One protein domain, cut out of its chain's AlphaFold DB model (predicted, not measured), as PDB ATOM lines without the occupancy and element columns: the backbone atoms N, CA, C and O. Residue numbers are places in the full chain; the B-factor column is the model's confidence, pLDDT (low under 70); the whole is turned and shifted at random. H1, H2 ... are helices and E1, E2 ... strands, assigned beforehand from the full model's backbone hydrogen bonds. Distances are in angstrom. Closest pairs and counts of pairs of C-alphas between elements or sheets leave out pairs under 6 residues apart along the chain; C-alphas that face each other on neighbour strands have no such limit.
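What this domain is: This is residues 250 to 346 of the 722 residues of the protein "BTB domain-containing protein" of Orbilia oligospora (UniProt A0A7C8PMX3). Two helices, H2 and H3, sit side by side next to a small three-stranded sheet, H1 folds back from the start of H2 as a short helical hairpin, and a thin arm holding H4 and H5 sticks out past the end of H3 with residues 325 to 332 and 334 to 346. Without the stretches that stand free, the body has 76 residues, spans 40 by 34 by 21 A and has a radius of gyration of 12.2 A, 1.07 times that of a compact globule of as many residues. The printed part has 97 residues with five named helices and three named strands, in the order H1 H2 E1 E2 E3 H3 H4 H5; the sheet runs E1 - E2 - E3, all antiparallel, and the class is mostly helix. The whole is loose, with a radius of gyration of the C-alphas of 15.9 A and spans of 46 by 36 by 22 A.

Where its parts are: H1, residues 258 to 265, begins at C-alpha 258 at (11.556, -28.554, 34.047) and is 10.5 A long. H2, residues 271 to 281, is 15.3 A long. Directly after it come the strands E1, residues 282 to 284, E2, residues 289 to 292, and E3, residues 297 to 299. H3, residues 307 to 321, is the longest helix at 20.5 A and ends at C-alpha 321 at (12.294, -24.468, 10.401). H4, residues 330 to 340, is 15.3 A long, and H5, residues 343 to 346, ends at C-alpha 346 at (21.253, -3.938, 16.482).

How they stand to each other: H1 and H2 form a helical hairpin and touch, closest at the C-alphas of Leu 259 and Val 271, 6.2 A apart, with a shallow tilt of 21 degrees, opposite ways. H2 and H3 touch, closest at the C-alphas of Ser 279 and Ile 317, 4.9 A apart; they run the same way at a tilt of 36 degrees, only just steep. H1 and H3 are close but not clearly touching, with the C-alphas of Leu 259 and Leu 309 7.6 A apart. E1, E2 and E3 form a meander, each strand the antiparallel neighbour of the one before. N 283 and O 290 are 2.8 A apart across E1 and E2, and N 291 and O 298 are 2.8 A apart across E2 and E3, both within hydrogen-bond range. H2 and H3 are on this sheet, in two layers, helices on one face of a sheet; the closest C-alphas of H3 and E1 are those of Ile 317 and Ser 283, 6.3 A apart. H3 and H4 are apart, and H4 and H5 meet only through their link. Every O i to N i+4 pair is within hydrogen-bond range in H2, H3 and H4, against 3 of 4 in H1; H5 is too short for such a pair.

The domain as a whole: The two C-alphas farthest apart are those of Phe 265 and Ser 329, at 48.5 A. The printed part has no cut, and no link is long. The mean pLDDT of the printed part is 83.5; residues 323 to 328, residue 330 and residues 333 to 346 are under 70.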
ATOM      1  N   ALA A 250      14.552 -34.848  32.802       96.06
ATOM      2  CA  ALA A 250      14.260 -33.550  32.190       96.06
ATOM      3  C   ALA A 250      14.100 -33.592  30.658       96.06
ATOM      4  O   ALA A 250      13.346 -32.803  30.103       96.06
ATOM      5  N   LEU A 251      14.780 -34.513  29.963       95.75
ATOM      6  CA  LEU A 251      14.685 -34.643  28.502       95.75
ATOM      7  C   LEU A 251      13.517 -35.509  28.005       95.75
ATOM      8  O   LEU A 251      13.253 -35.524  26.797       95.75
ATOM      9  N   TYR A 252      12.824 -36.236  28.886       94.31
ATOM     10  CA  TYR A 252      11.672 -37.044  28.488       94.31
ATOM     11  C   TYR A 252      10.454 -36.168  28.172       94.31
ATOM     12  O   TYR A 252      10.318 -35.031  28.621       94.31
ATOM     13  N   SER A 253       9.543 -36.696  27.357       90.12
ATOM     14  CA  SER A 253       8.265 -36.040  27.082       90.12
ATOM     15  C   SER A 253       7.391 -35.963  28.328       90.12
ATOM     16  O   SER A 253       7.249 -36.959  29.031       90.12
ATOM     17  N   GLY A 254       6.768 -34.809  28.565       91.06
ATOM     18  CA  GLY A 254       5.999 -34.518  29.778       91.06
ATOM     19  C   GLY A 254       6.805 -33.828  30.884       91.06
ATOM     20  O   GLY A 254       6.215 -33.404  31.872       91.06
ATOM     21  N   PHE A 255       8.126 -33.694  30.726       96.12
ATOM     22  CA  PHE A 255       9.011 -33.009  31.675       96.12
ATOM     23  C   PHE A 255       9.426 -31.611  31.199       96.12
ATOM     24  O   PHE A 255      10.372 -31.028  31.719       96.12
ATOM     25  N   GLU A 256       8.730 -31.042  30.214       96.06
ATOM     26  CA  GLU A 256       9.101 -29.754  29.627       96.06
ATOM     27  C   GLU A 256       8.993 -28.588  30.631       96.06
ATOM     28  O   GLU A 256       9.782 -27.644  30.568       96.06
ATOM     29  N   ASP A 257       8.113 -28.709  31.632       96.31
ATOM     30  CA  ASP A 257       8.002 -27.775  32.765       96.31
ATOM     31  C   ASP A 257       9.253 -27.766  33.666       96.31
ATOM     32  O   ASP A 257       9.347 -26.964  34.599       96.31
ATOM     33  N   TRP A 258      10.254 -28.612  33.386       97.81
ATOM     34  CA  TRP A 258      11.556 -28.554  34.047       97.81
ATOM     35  C   TRP A 258      12.206 -27.182  33.871       97.81
ATOM     36  O   TRP A 258      12.809 -26.701  34.821       97.81
ATOM     37  N   LEU A 259      12.006 -26.511  32.727       97.38
ATOM     38  CA  LEU A 259      12.489 -25.141  32.497       97.38
ATOM     39  C   LEU A 259      11.962 -24.147  33.544       97.38
ATOM     40  O   LEU A 259      12.651 -23.201  33.919       97.38
ATOM     41  N   TYR A 260      10.730 -24.354  34.011       97.31
ATOM     42  CA  TYR A 260      10.135 -23.530  35.054       97.31
ATOM     43  C   TYR A 260      10.675 -23.905  36.436       97.31
ATOM     44  O   TYR A 260      11.171 -23.049  37.170       97.31
ATOM     45  N   VAL A 261      10.630 -25.198  36.773       97.75
ATOM     46  CA  VAL A 261      11.116 -25.723  38.060       97.75
ATOM     47  C   VAL A 261      12.581 -25.347  38.295       97.75
ATOM     48  O   VAL A 261      12.946 -24.943  39.402       97.75
ATOM     49  N   SER A 262      13.409 -25.441  37.253       96.81
ATOM     50  CA  SER A 262      14.835 -25.150  37.312       96.81
ATOM     51  C   SER A 262      15.098 -23.676  37.624       96.81
ATOM     52  O   SER A 262      15.874 -23.379  38.532       96.81
ATOM     53  N   LYS A 263      14.368 -22.756  36.976       96.69
ATOM     54  CA  LYS A 263      14.414 -21.318  37.279       96.69
ATOM     55  C   LYS A 263      14.015 -21.041  38.726       96.69
ATOM     56  O   LYS A 263      14.747 -20.354  39.436       96.69
ATOM     57  N   VAL A 264      12.863 -21.550  39.168       96.38
ATOM     58  CA  VAL A 264      12.305 -21.236  40.497       96.38
ATOM     59  C   VAL A 264      13.260 -21.635  41.622       96.38
ATOM     60  O   VAL A 264      13.409 -20.900  42.601       96.38
ATOM     61  N   PHE A 265      13.916 -22.788  41.490       96.94
ATOM     62  CA  PHE A 265      14.853 -23.287  42.496       96.94
ATOM     63  C   PHE A 265      16.327 -22.970  42.204       96.94
ATOM     64  O   PHE A 265      17.182 -23.368  42.996       96.94
ATOM     65  N   GLY A 266      16.626 -22.245  41.123       95.38
ATOM     66  CA  GLY A 266      17.978 -21.810  40.775       95.38
ATOM     67  C   GLY A 266      18.935 -22.955  40.432       95.38
ATOM     68  O   GLY A 266      20.071 -22.951  40.895       95.38
ATOM     69  N   THR A 267      18.480 -23.948  39.664       95.50
ATOM     70  CA  THR A 267      19.342 -25.008  39.113       95.50
ATOM     71  C   THR A 267      19.473 -24.863  37.600       95.50
ATOM     72  O   THR A 267      18.509 -24.539  36.910       95.50
ATOM     73  N   GLU A 268      20.672 -25.118  37.080       95.81
ATOM     74  CA  GLU A 268      20.969 -25.121  35.641       95.81
ATOM     75  C   GLU A 268      21.025 -26.548  35.068       95.81
ATOM     76  O   GLU A 268      21.221 -26.740  33.865       95.81
ATOM     77  N   ASP A 269      20.804 -27.566  35.910       95.44
ATOM     78  CA  ASP A 269      20.938 -28.972  35.542       95.44
ATOM     79  C   ASP A 269      20.067 -29.305  34.324       95.44
ATOM     80  O   ASP A 269      18.834 -29.283  34.380       95.44
ATOM     81  N   ARG A 270      20.729 -29.653  33.215       95.56
ATOM     82  CA  ARG A 270      20.127 -30.060  31.932       95.56
ATOM     83  C   ARG A 270      19.209 -29.031  31.266       95.56
ATOM     84  O   ARG A 270      18.517 -29.384  30.310       95.56
ATOM     85  N   VAL A 271      19.208 -27.774  31.710       96.94
ATOM     86  CA  VAL A 271      18.373 -26.721  31.108       96.94
ATOM     87  C   VAL A 271      18.763 -26.501  29.646       96.94
ATOM     88  O   VAL A 271      17.907 -26.572  28.767       96.94
ATOM     89  N   ASP A 272      20.057 -26.354  29.359       96.38
ATOM     90  CA  ASP A 272      20.554 -26.160  27.991       96.38
ATOM     91  C   ASP A 272      20.281 -27.359  27.079       96.38
ATOM     92  O   ASP A 272      19.907 -27.203  25.912       96.38
ATOM     93  N   GLU A 273      20.447 -28.576  27.601       97.31
ATOM     94  CA  GLU A 273      20.124 -29.806  26.877       97.31
ATOM     95  C   GLU A 273      18.638 -29.850  26.515       97.31
ATOM     96  O   GLU A 273      18.292 -30.176  25.377       97.31
ATOM     97  N   LEU A 274      17.766 -29.475  27.457       96.94
ATOM     98  CA  LEU A 274      16.325 -29.443  27.247       96.94
ATOM     99  C   LEU A 274      15.930 -28.367  26.234       96.94
ATOM    100  O   LEU A 274      15.194 -28.669  25.296       96.94
ATOM    101  N   VAL A 275      16.465 -27.151  26.356       96.44
ATOM    102  CA  VAL A 275      16.262 -26.062  25.385       96.44
ATOM    103  C   VAL A 275      16.660 -26.512  23.978       96.44
ATOM    104  O   VAL A 275      15.901 -26.323  23.029       96.44
ATOM    105  N   ASN A 276      17.821 -27.160  23.831       94.69
ATOM    106  CA  ASN A 276      18.290 -27.686  22.548       94.69
ATOM    107  C   ASN A 276      17.409 -28.827  22.013       94.69
ATOM    108  O   ASN A 276      17.155 -28.908  20.808       94.69
ATOM    109  N   ALA A 277      16.945 -29.722  22.888       94.94
ATOM    110  CA  ALA A 277      16.059 -30.818  22.509       94.94
ATOM    111  C   ALA A 277      14.692 -30.296  22.048       94.94
ATOM    112  O   ALA A 277      14.168 -30.755  21.031       94.94
ATOM    113  N   LEU A 278      14.129 -29.316  22.761       94.88
ATOM    114  CA  LEU A 278      12.873 -28.664  22.401       94.88
ATOM    115  C   LEU A 278      13.008 -27.903  21.089       94.88
ATOM    116  O   LEU A 278      12.179 -28.091  20.209       94.88
ATOM    117  N   SER A 279      14.093 -27.154  20.883       94.38
ATOM    118  CA  SER A 279      14.267 -26.411  19.634       94.38
ATOM    119  C   SER A 279      14.376 -27.284  18.383       94.38
ATOM    120  O   SER A 279      14.103 -26.811  17.290       94.38
ATOM    121  N   ARG A 280      14.799 -28.548  18.528       92.06
ATOM    122  CA  ARG A 280      14.893 -29.507  17.411       92.06
ATOM    123  C   ARG A 280      13.602 -30.289  17.176       92.06
ATOM    124  O   ARG A 280      13.382 -30.774  16.075       92.06
ATOM    125  N   ARG A 281      12.802 -30.499  18.227       91.69
ATOM    126  CA  ARG A 281      11.630 -31.399  18.214       91.69
ATOM    127  C   ARG A 281      10.292 -30.654  18.205       91.69
ATOM    128  O   ARG A 281       9.240 -31.288  18.089       91.69
ATOM    129  N   CYS A 282      10.312 -29.338  18.369       92.81
ATOM    130  CA  CYS A 282       9.118 -28.508  18.414       92.81
ATOM    131  C   CYS A 282       9.015 -27.592  17.197       92.81
ATOM    132  O   CYS A 282      10.016 -27.209  16.605       92.81
ATOM    133  N   SER A 283       7.781 -27.225  16.871       90.44
ATOM    134  CA  SER A 283       7.441 -26.183  15.908       90.44
ATOM    135  C   SER A 283       6.639 -25.081  16.593       90.44
ATOM    136  O   SER A 283       5.908 -25.346  17.553       90.44
ATOM    137  N   PHE A 284       6.765 -23.858  16.088       88.88
ATOM    138  CA  PHE A 284       6.058 -22.683  16.590       88.88
ATOM    139  C   PHE A 284       5.108 -22.155  15.512       88.88
ATOM    140  O   PHE A 284       5.540 -21.874  14.397       88.88
ATOM    141  N   ASP A 285       3.819 -22.036  15.834       85.56
ATOM    142  CA  ASP A 285       2.781 -21.580  14.894       85.56
ATOM    143  C   ASP A 285       2.454 -20.077  15.011       85.56
ATOM    144  O   ASP A 285       1.575 -19.580  14.310       85.56
ATOM    145  N   GLY A 286       3.172 -19.347  15.872       82.81
ATOM    146  CA  GLY A 286       2.929 -17.934  16.178       82.81
ATOM    147  C   GLY A 286       2.247 -17.706  17.528       82.81
ATOM    148  O   GLY A 286       2.479 -16.675  18.153       82.81
ATOM    149  N   GLU A 287       1.483 -18.680  18.026       86.44
ATOM    150  CA  GLU A 287       0.792 -18.587  19.318       86.44
ATOM    151  C   GLU A 287       1.253 -19.668  20.301       86.44
ATOM    152  O   GLU A 287       1.404 -19.415  21.499       86.44
ATOM    153  N   LYS A 288       1.491 -20.884  19.805       89.06
ATOM    154  CA  LYS A 288       1.719 -22.090  20.598       89.06
ATOM    155  C   LYS A 288       2.963 -22.834  20.120       89.06
ATOM    156  O   LYS A 288       3.276 -22.912  18.932       89.06
ATOM    157  N   ILE A 289       3.673 -23.424  21.079       88.12
ATOM    158  CA  ILE A 289       4.759 -24.367  20.804       88.12
ATOM    159  C   ILE A 289       4.155 -25.770  20.816       88.12
ATOM    160  O   ILE A 289       3.547 -26.189  21.801       88.12
ATOM    161  N   SER A 290       4.321 -26.502  19.720       89.69
ATOM    162  CA  SER A 290       3.880 -27.891  19.598       89.69
ATOM    163  C   SER A 290       5.080 -28.809  19.403       89.69
ATOM    164  O   SER A 290       5.982 -28.516  18.626       89.69
ATOM    165  N   ARG A 291       5.112 -29.935  20.115       88.69
ATOM    166  CA  ARG A 291       6.087 -31.008  19.892       88.69
ATOM    167  C   ARG A 291       5.527 -31.965  18.847       88.69
ATOM    168  O   ARG A 291       4.404 -32.449  19.006       88.69
ATOM    169  N   ARG A 292       6.290 -32.229  17.782       80.44
ATOM    170  CA  ARG A 292       5.903 -33.199  16.749       80.44
ATOM    171  C   ARG A 292       6.374 -34.593  17.151       80.44
ATOM    172  O   ARG A 292       7.538 -34.785  17.487       80.44
ATOM    173  N   PHE A 293       5.463 -35.551  17.091       80.81
ATOM    174  CA  PHE A 293       5.744 -36.981  17.108       80.81
ATOM    175  C   PHE A 293       5.451 -37.544  15.713       80.81
ATOM    176  O   PHE A 293       4.768 -36.898  14.917       80.81
ATOM    177  N   TYR A 294       5.938 -38.751  15.416       79.56
ATOM    178  CA  TYR A 294       5.742 -39.388  14.105       79.56
ATOM    179  C   TYR A 294       4.265 -39.480  13.690       79.56
ATOM    180  O   TYR A 294       3.957 -39.414  12.504       79.56
ATOM    181  N   THR A 295       3.352 -39.612  14.657       75.50
ATOM    182  CA  THR A 295       1.923 -39.859  14.406       75.50
ATOM    183  C   THR A 295       0.984 -38.761  14.910       75.50
ATOM    184  O   THR A 295      -0.181 -38.751  14.524       75.50
ATOM    185  N   PHE A 296       1.447 -37.829  15.748       83.00
ATOM    186  CA  PHE A 296       0.621 -36.737  16.280       83.00
ATOM    187  C   PHE A 296       1.472 -35.546  16.730       83.00
ATOM    188  O   PHE A 296       2.679 -35.661  16.925       83.00
ATOM    189  N   SER A 297       0.848 -34.388  16.936       83.88
ATOM    190  CA  SER A 297       1.471 -33.248  17.611       83.88
ATOM    191  C   SER A 297       0.832 -33.037  18.983       83.88
ATOM    192  O   SER A 297      -0.370 -33.227  19.163       83.88
ATOM    193  N   ARG A 298       1.643 -32.659  19.975       88.12
ATOM    194  CA  ARG A 298       1.170 -32.275  21.313       88.12
ATOM    195  C   ARG A 298       1.492 -30.808  21.547       88.12
ATOM    196  O   ARG A 298       2.651 -30.410  21.441       88.12
ATOM    197  N   VAL A 299       0.479 -30.014  21.880       88.50
ATOM    198  CA  VAL A 299       0.672 -28.628  22.324       88.50
ATOM    199  C   VAL A 299       1.330 -28.648  23.702       88.50
ATOM    200  O   VAL A 299       0.876 -29.369  24.590       88.50
ATOM    201  N   LEU A 300       2.418 -27.896  23.860       89.31
ATOM    202  CA  LEU A 300       3.114 -27.753  25.134       89.31
ATOM    203  C   LEU A 300       2.505 -26.600  25.937       89.31
ATOM    204  O   LEU A 300       2.202 -25.539  25.388       89.31
ATOM    205  N   HIS A 301       2.363 -26.806  27.244       89.00
ATOM    206  CA  HIS A 301       1.955 -25.772  28.193       89.00
ATOM    207  C   HIS A 301       3.160 -24.878  28.488       89.00
ATOM    208  O   HIS A 301       4.052 -25.242  29.246       89.00
ATOM    209  N   THR A 302       3.242 -23.740  27.799       91.25
ATOM    210  CA  THR A 302       4.391 -22.817  27.895       91.25
ATOM    211  C   THR A 302       4.099 -21.601  28.768       91.25
ATOM    212  O   THR A 302       4.901 -20.670  28.797       91.25
ATOM    213  N   GLU A 303       2.948 -21.567  29.449       91.00
ATOM    214  CA  GLU A 303       2.511 -20.410  30.238       91.00
ATOM    215  C   GLU A 303       3.437 -20.134  31.425       91.00
ATOM    216  O   GLU A 303       3.578 -18.987  31.842       91.00
ATOM    217  N   LEU A 304       4.082 -21.179  31.949       90.62
ATOM    218  CA  LEU A 304       5.017 -21.089  33.068       90.62
ATOM    219  C   LEU A 304       6.471 -20.917  32.616       90.62
ATOM    220  O   LEU A 304       7.348 -20.715  33.450       90.62
ATOM    221  N   TRP A 305       6.775 -21.020  31.321       93.44
ATOM    222  CA  TRP A 305       8.170 -21.025  30.889       93.44
ATOM    223  C   TRP A 305       8.809 -19.646  31.078       93.44
ATOM    224  O   TRP A 305       8.177 -18.632  30.767       93.44
ATOM    225  N   PRO A 306      10.072 -19.587  31.538       93.62
ATOM    226  CA  PRO A 306      10.818 -18.334  31.584       93.62
ATOM    227  C   PRO A 306      10.854 -17.687  30.195       93.62
ATOM    228  O   PRO A 306      11.109 -18.373  29.202       93.62
ATOM    229  N   SER A 307      10.554 -16.387  30.108       91.75
ATOM    230  CA  SER A 307      10.411 -15.688  28.823       91.75
ATOM    231  C   SER A 307      11.700 -15.720  28.004       91.75
ATOM    232  O   SER A 307      11.658 -15.977  26.811       91.75
ATOM    233  N   ASP A 308      12.842 -15.558  28.664       92.06
ATOM    234  CA  ASP A 308      14.180 -15.663  28.085       92.06
ATOM    235  C   ASP A 308      14.451 -17.046  27.474       92.06
ATOM    236  O   ASP A 308      14.919 -17.146  26.338       92.06
ATOM    237  N   LEU A 309      14.097 -18.125  28.180       93.38
ATOM    238  CA  LEU A 309      14.243 -19.486  27.658       93.38
ATOM    239  C   LEU A 309      13.250 -19.767  26.527       93.38
ATOM    240  O   LEU A 309      13.604 -20.415  25.541       93.38
ATOM    241  N   LYS A 310      12.018 -19.259  26.634       93.00
ATOM    242  CA  LYS A 310      10.995 -19.371  25.587       93.00
ATOM    243  C   LYS A 310      11.435 -18.662  24.305       93.00
ATOM    244  O   LYS A 310      11.337 -19.250  23.230       93.00
ATOM    245  N   ASP A 311      11.980 -17.456  24.418       90.19
ATOM    246  CA  ASP A 311      12.518 -16.691  23.294       90.19
ATOM    247  C   ASP A 311      13.719 -17.404  22.663       90.19
ATOM    248  O   ASP A 311      13.793 -17.526  21.439       90.19
ATOM    249  N   ALA A 312      14.613 -17.972  23.480       91.31
ATOM    250  CA  ALA A 312      15.735 -18.771  22.995       91.31
ATOM    251  C   ALA A 312      15.277 -20.023  22.222       91.31
ATOM    252  O   ALA A 312      15.846 -20.347  21.176       91.31
ATOM    253  N   ILE A 313      14.239 -20.718  22.702       93.12
ATOM    254  CA  ILE A 313      13.645 -21.869  22.005       93.12
ATOM    255  C   ILE A 313      13.010 -21.416  20.689       93.12
ATOM    256  O   ILE A 313      13.330 -21.984  19.647       93.12
ATOM    257  N   ASN A 314      12.175 -20.375  20.710       89.94
ATOM    258  CA  ASN A 314      11.508 -19.844  19.521       89.94
ATOM    259  C   ASN A 314      12.508 -19.395  18.452       89.94
ATOM    260  O   ASN A 314      12.333 -19.703  17.274       89.94
ATOM    261  N   MET A 315      13.588 -18.721  18.855       89.75
ATOM    262  CA  MET A 315      14.656 -18.308  17.949       89.75
ATOM    263  C   MET A 315      15.329 -19.518  17.295       89.75
ATOM    264  O   MET A 315      15.519 -19.537  16.080       89.75
ATOM    265  N   LYS A 316      15.656 -20.557  18.073       92.56
ATOM    266  CA  LYS A 316      16.270 -21.781  17.538       92.56
ATOM    267  C   LYS A 316      15.315 -22.571  16.636       92.56
ATOM    268  O   LYS A 316      15.765 -23.078  15.612       92.56
ATOM    269  N   ILE A 317      14.020 -22.631  16.964       90.12
ATOM    270  CA  ILE A 317      12.985 -23.214  16.094       90.12
ATOM    271  C   ILE A 317      12.919 -22.433  14.783       90.12
ATOM    272  O   ILE A 317      13.012 -23.031  13.722       90.12
ATOM    273  N   ALA A 318      12.854 -21.100  14.831       86.06
ATOM    274  CA  ALA A 318      12.802 -20.269  13.630       86.06
ATOM    275  C   ALA A 318      14.036 -20.446  12.730       86.06
ATOM    276  O   ALA A 318      13.910 -20.372  11.511       86.06
ATOM    277  N   ILE A 319      15.215 -20.693  13.313       86.12
ATOM    278  CA  ILE A 319      16.444 -21.025  12.576       86.12
ATOM    279  C   ILE A 319      16.380 -22.446  11.990       86.12
ATOM    280  O   ILE A 319      16.889 -22.663  10.897       86.12
ATOM    281  N   SER A 320      15.774 -23.407  12.692       84.38
ATOM    282  CA  SER A 320      15.677 -24.804  12.246       84.38
ATOM    283  C   SER A 320      14.586 -25.033  11.194       84.38
ATOM    284  O   SER A 320      14.813 -25.778  10.248       84.38
ATOM    285  N   ASP A 321      13.415 -24.409  11.352       78.56
ATOM    286  CA  ASP A 321      12.294 -24.468  10.401       78.56
ATOM    287  C   ASP A 321      12.633 -23.707   9.119       78.56
ATOM    288  O   ASP A 321      12.284 -24.126   8.016       78.56
ATOM    289  N   LYS A 322      13.392 -22.615   9.255       72.50
ATOM    290  CA  LYS A 322      14.136 -22.028   8.145       72.50
ATOM    291  C   LYS A 322      15.448 -22.779   7.982       72.50
ATOM    292  O   LYS A 322      16.501 -22.141   8.006       72.50
ATOM    293  N   GLU A 323      15.391 -24.101   7.765       54.34
ATOM    294  CA  GLU A 323      16.423 -24.763   6.969       54.34
ATOM    295  C   GLU A 323      16.579 -23.858   5.749       54.34
ATOM    296  O   GLU A 323      15.700 -23.778   4.891       54.34
ATOM    297  N   LEU A 324      17.624 -23.034   5.786       53.56
ATOM    298  CA  LEU A 324      17.946 -22.041   4.788       53.56
ATOM    299  C   LEU A 324      18.412 -22.852   3.584       53.56
ATOM    300  O   LEU A 324      19.588 -22.866   3.233       53.56
ATOM    301  N   VAL A 325      17.473 -23.522   2.916       51.88
ATOM    302  CA  VAL A 325      17.529 -23.717   1.480       51.88
ATOM    303  C   VAL A 325      17.326 -22.321   0.915       51.88
ATOM    304  O   VAL A 325      16.254 -21.918   0.473       51.88
ATOM    305  N   TRP A 326      18.373 -21.520   1.072       58.25
ATOM    306  CA  TRP A 326      18.458 -20.230   0.459       58.25
ATOM    307  C   TRP A 326      18.652 -20.492  -1.027       58.25
ATOM    308  O   TRP A 326      19.736 -20.847  -1.475       58.25
ATOM    309  N   SER A 327      17.559 -20.395  -1.772       60.44
ATOM    310  CA  SER A 327      17.557 -20.557  -3.223       60.44
ATOM    311  C   SER A 327      17.783 -19.235  -3.964       60.44
ATOM    312  O   SER A 327      17.700 -19.214  -5.188       60.44
ATOM    313  N   GLY A 328      18.000 -18.128  -3.243       66.06
ATOM    314  CA  GLY A 328      18.287 -16.810  -3.816       66.06
ATOM    315  C   GLY A 328      19.781 -16.588  -4.066       66.06
ATOM    316  O   GLY A 328      20.621 -17.405  -3.684       66.06
ATOM    317  N   SER A 329      20.139 -15.460  -4.676       75.88
ATOM    318  CA  SER A 329      21.546 -15.048  -4.785       75.88
ATOM    319  C   SER A 329      22.106 -14.635  -3.415       75.88
ATOM    320  O   SER A 329      21.352 -14.381  -2.471       75.88
ATOM    321  N   ALA A 330      23.432 -14.560  -3.281       66.62
ATOM    322  CA  ALA A 330      24.072 -14.004  -2.085       66.62
ATOM    323  C   ALA A 330      23.596 -12.566  -1.790       66.62
ATOM    324  O   ALA A 330      23.368 -12.225  -0.630       66.62
ATOM    325  N   ASP A 331      23.359 -11.769  -2.836       72.31
ATOM    326  CA  ASP A 331      22.868 -10.392  -2.723       72.31
ATOM    327  C   ASP A 331      21.445 -10.336  -2.149       72.31
ATOM    328  O   ASP A 331      21.144  -9.515  -1.282       72.31
ATOM    329  N   ASP A 332      20.565 -11.249  -2.571       71.12
ATOM    330  CA  ASP A 332      19.210 -11.355  -2.023       71.12
ATOM    331  C   ASP A 332      19.238 -11.796  -0.542       71.12
ATOM    332  O   ASP A 332      18.367 -11.394   0.240       71.12
ATOM    333  N   LEU A 333      20.237 -12.599  -0.134       66.88
ATOM    334  CA  LEU A 333      20.402 -13.032   1.260       66.88
ATOM    335  C   LEU A 333      20.845 -11.857   2.122       66.88
ATOM    336  O   LEU A 333      20.295 -11.667   3.204       66.88
ATOM    337  N   GLU A 334      21.813 -11.073   1.642       67.69
ATOM    338  CA  GLU A 334      22.293  -9.868   2.319       67.69
ATOM    339  C   GLU A 334      21.169  -8.833   2.454       67.69
ATOM    340  O   GLU A 334      20.942  -8.324   3.552       67.69
ATOM    341  N   ASN A 335      20.393  -8.606   1.389       68.81
ATOM    342  CA  ASN A 335      19.235  -7.711   1.409       68.81
ATOM    343  C   ASN A 335      18.172  -8.162   2.426       68.81
ATOM    344  O   ASN A 335      17.704  -7.348   3.221       68.81
ATOM    345  N   ARG A 336      17.838  -9.460   2.485       65.00
ATOM    346  CA  ARG A 336      16.906  -9.987   3.501       65.00
ATOM    347  C   ARG A 336      17.475  -9.974   4.914       65.00
ATOM    348  O   ARG A 336      16.724  -9.755   5.861       65.00
ATOM    349  N   PHE A 337      18.773 -10.215   5.086       65.50
ATOM    350  CA  PHE A 337      19.422 -10.082   6.389       65.50
ATOM    351  C   PHE A 337      19.323  -8.640   6.894       65.50
ATOM    352  O   PHE A 337      19.014  -8.443   8.064       65.50
ATOM    353  N   GLN A 338      19.510  -7.646   6.021       62.47
ATOM    354  CA  GLN A 338      19.329  -6.228   6.357       62.47
ATOM    355  C   GLN A 338      17.864  -5.851   6.634       62.47
ATOM    356  O   GLN A 338      17.606  -4.934   7.411       62.47
ATOM    357  N   GLU A 339      16.912  -6.562   6.027       64.56
ATOM    358  CA  GLU A 339      15.473  -6.354   6.222       64.56
ATOM    359  C   GLU A 339      14.966  -6.949   7.552       64.56
ATOM    360  O   GLU A 339      14.245  -6.286   8.297       64.56
ATOM    361  N   PHE A 340      15.369  -8.183   7.889       58.06
ATOM    362  CA  PHE A 340      14.954  -8.874   9.122       58.06
ATOM    363  C   PHE A 340      15.769  -8.463  10.348       58.06
ATOM    364  O   PHE A 340      15.231  -8.363  11.451       58.06
ATOM    365  N   ILE A 341      17.067  -8.230  10.169       53.69
ATOM    366  CA  ILE A 341      17.917  -7.639  11.194       53.69
ATOM    367  C   ILE A 341      17.961  -6.155  10.891       53.69
ATOM    368  O   ILE A 341      18.867  -5.678  10.216       53.69
ATOM    369  N   ASN A 342      16.971  -5.413  11.387       49.69
ATOM    370  CA  ASN A 342      17.004  -3.966  11.279       49.69
ATOM    371  C   ASN A 342      18.271  -3.472  12.002       49.69
ATOM    372  O   ASN A 342      18.351  -3.463  13.231       49.69
ATOM    373  N   ILE A 343      19.308  -3.121  11.237       49.97
ATOM    374  CA  ILE A 343      20.642  -2.783  11.755       49.97
ATOM    375  C   ILE A 343      20.564  -1.577  12.703       49.97
ATOM    376  O   ILE A 343      21.412  -1.420  13.578       49.97
ATOM    377  N   THR A 344      19.516  -0.755  12.602       51.78
ATOM    378  CA  THR A 344      19.247   0.310  13.579       51.78
ATOM    379  C   THR A 344      18.880  -0.224  14.968       51.78
ATOM    380  O   THR A 344      19.311   0.361  15.957       51.78
ATOM    381  N   THR A 345      18.193  -1.366  15.064       46.22
ATOM    382  CA  THR A 345      17.881  -2.066  16.321       46.22
ATOM    383  C   THR A 345      19.108  -2.794  16.885       46.22
ATOM    384  O   THR A 345      19.331  -2.782  18.090       46.22
ATOM    385  N   LEU A 346      19.979  -3.348  16.033       42.66
ATOM    386  CA  LEU A 346      21.253  -3.938  16.482       42.66
ATOM    387  C   LEU A 346      22.264  -2.868  16.947       42.66
ATOM    388  O   LEU A 346      22.980  -3.071  17.927       42.66
TER     389      LEU A 346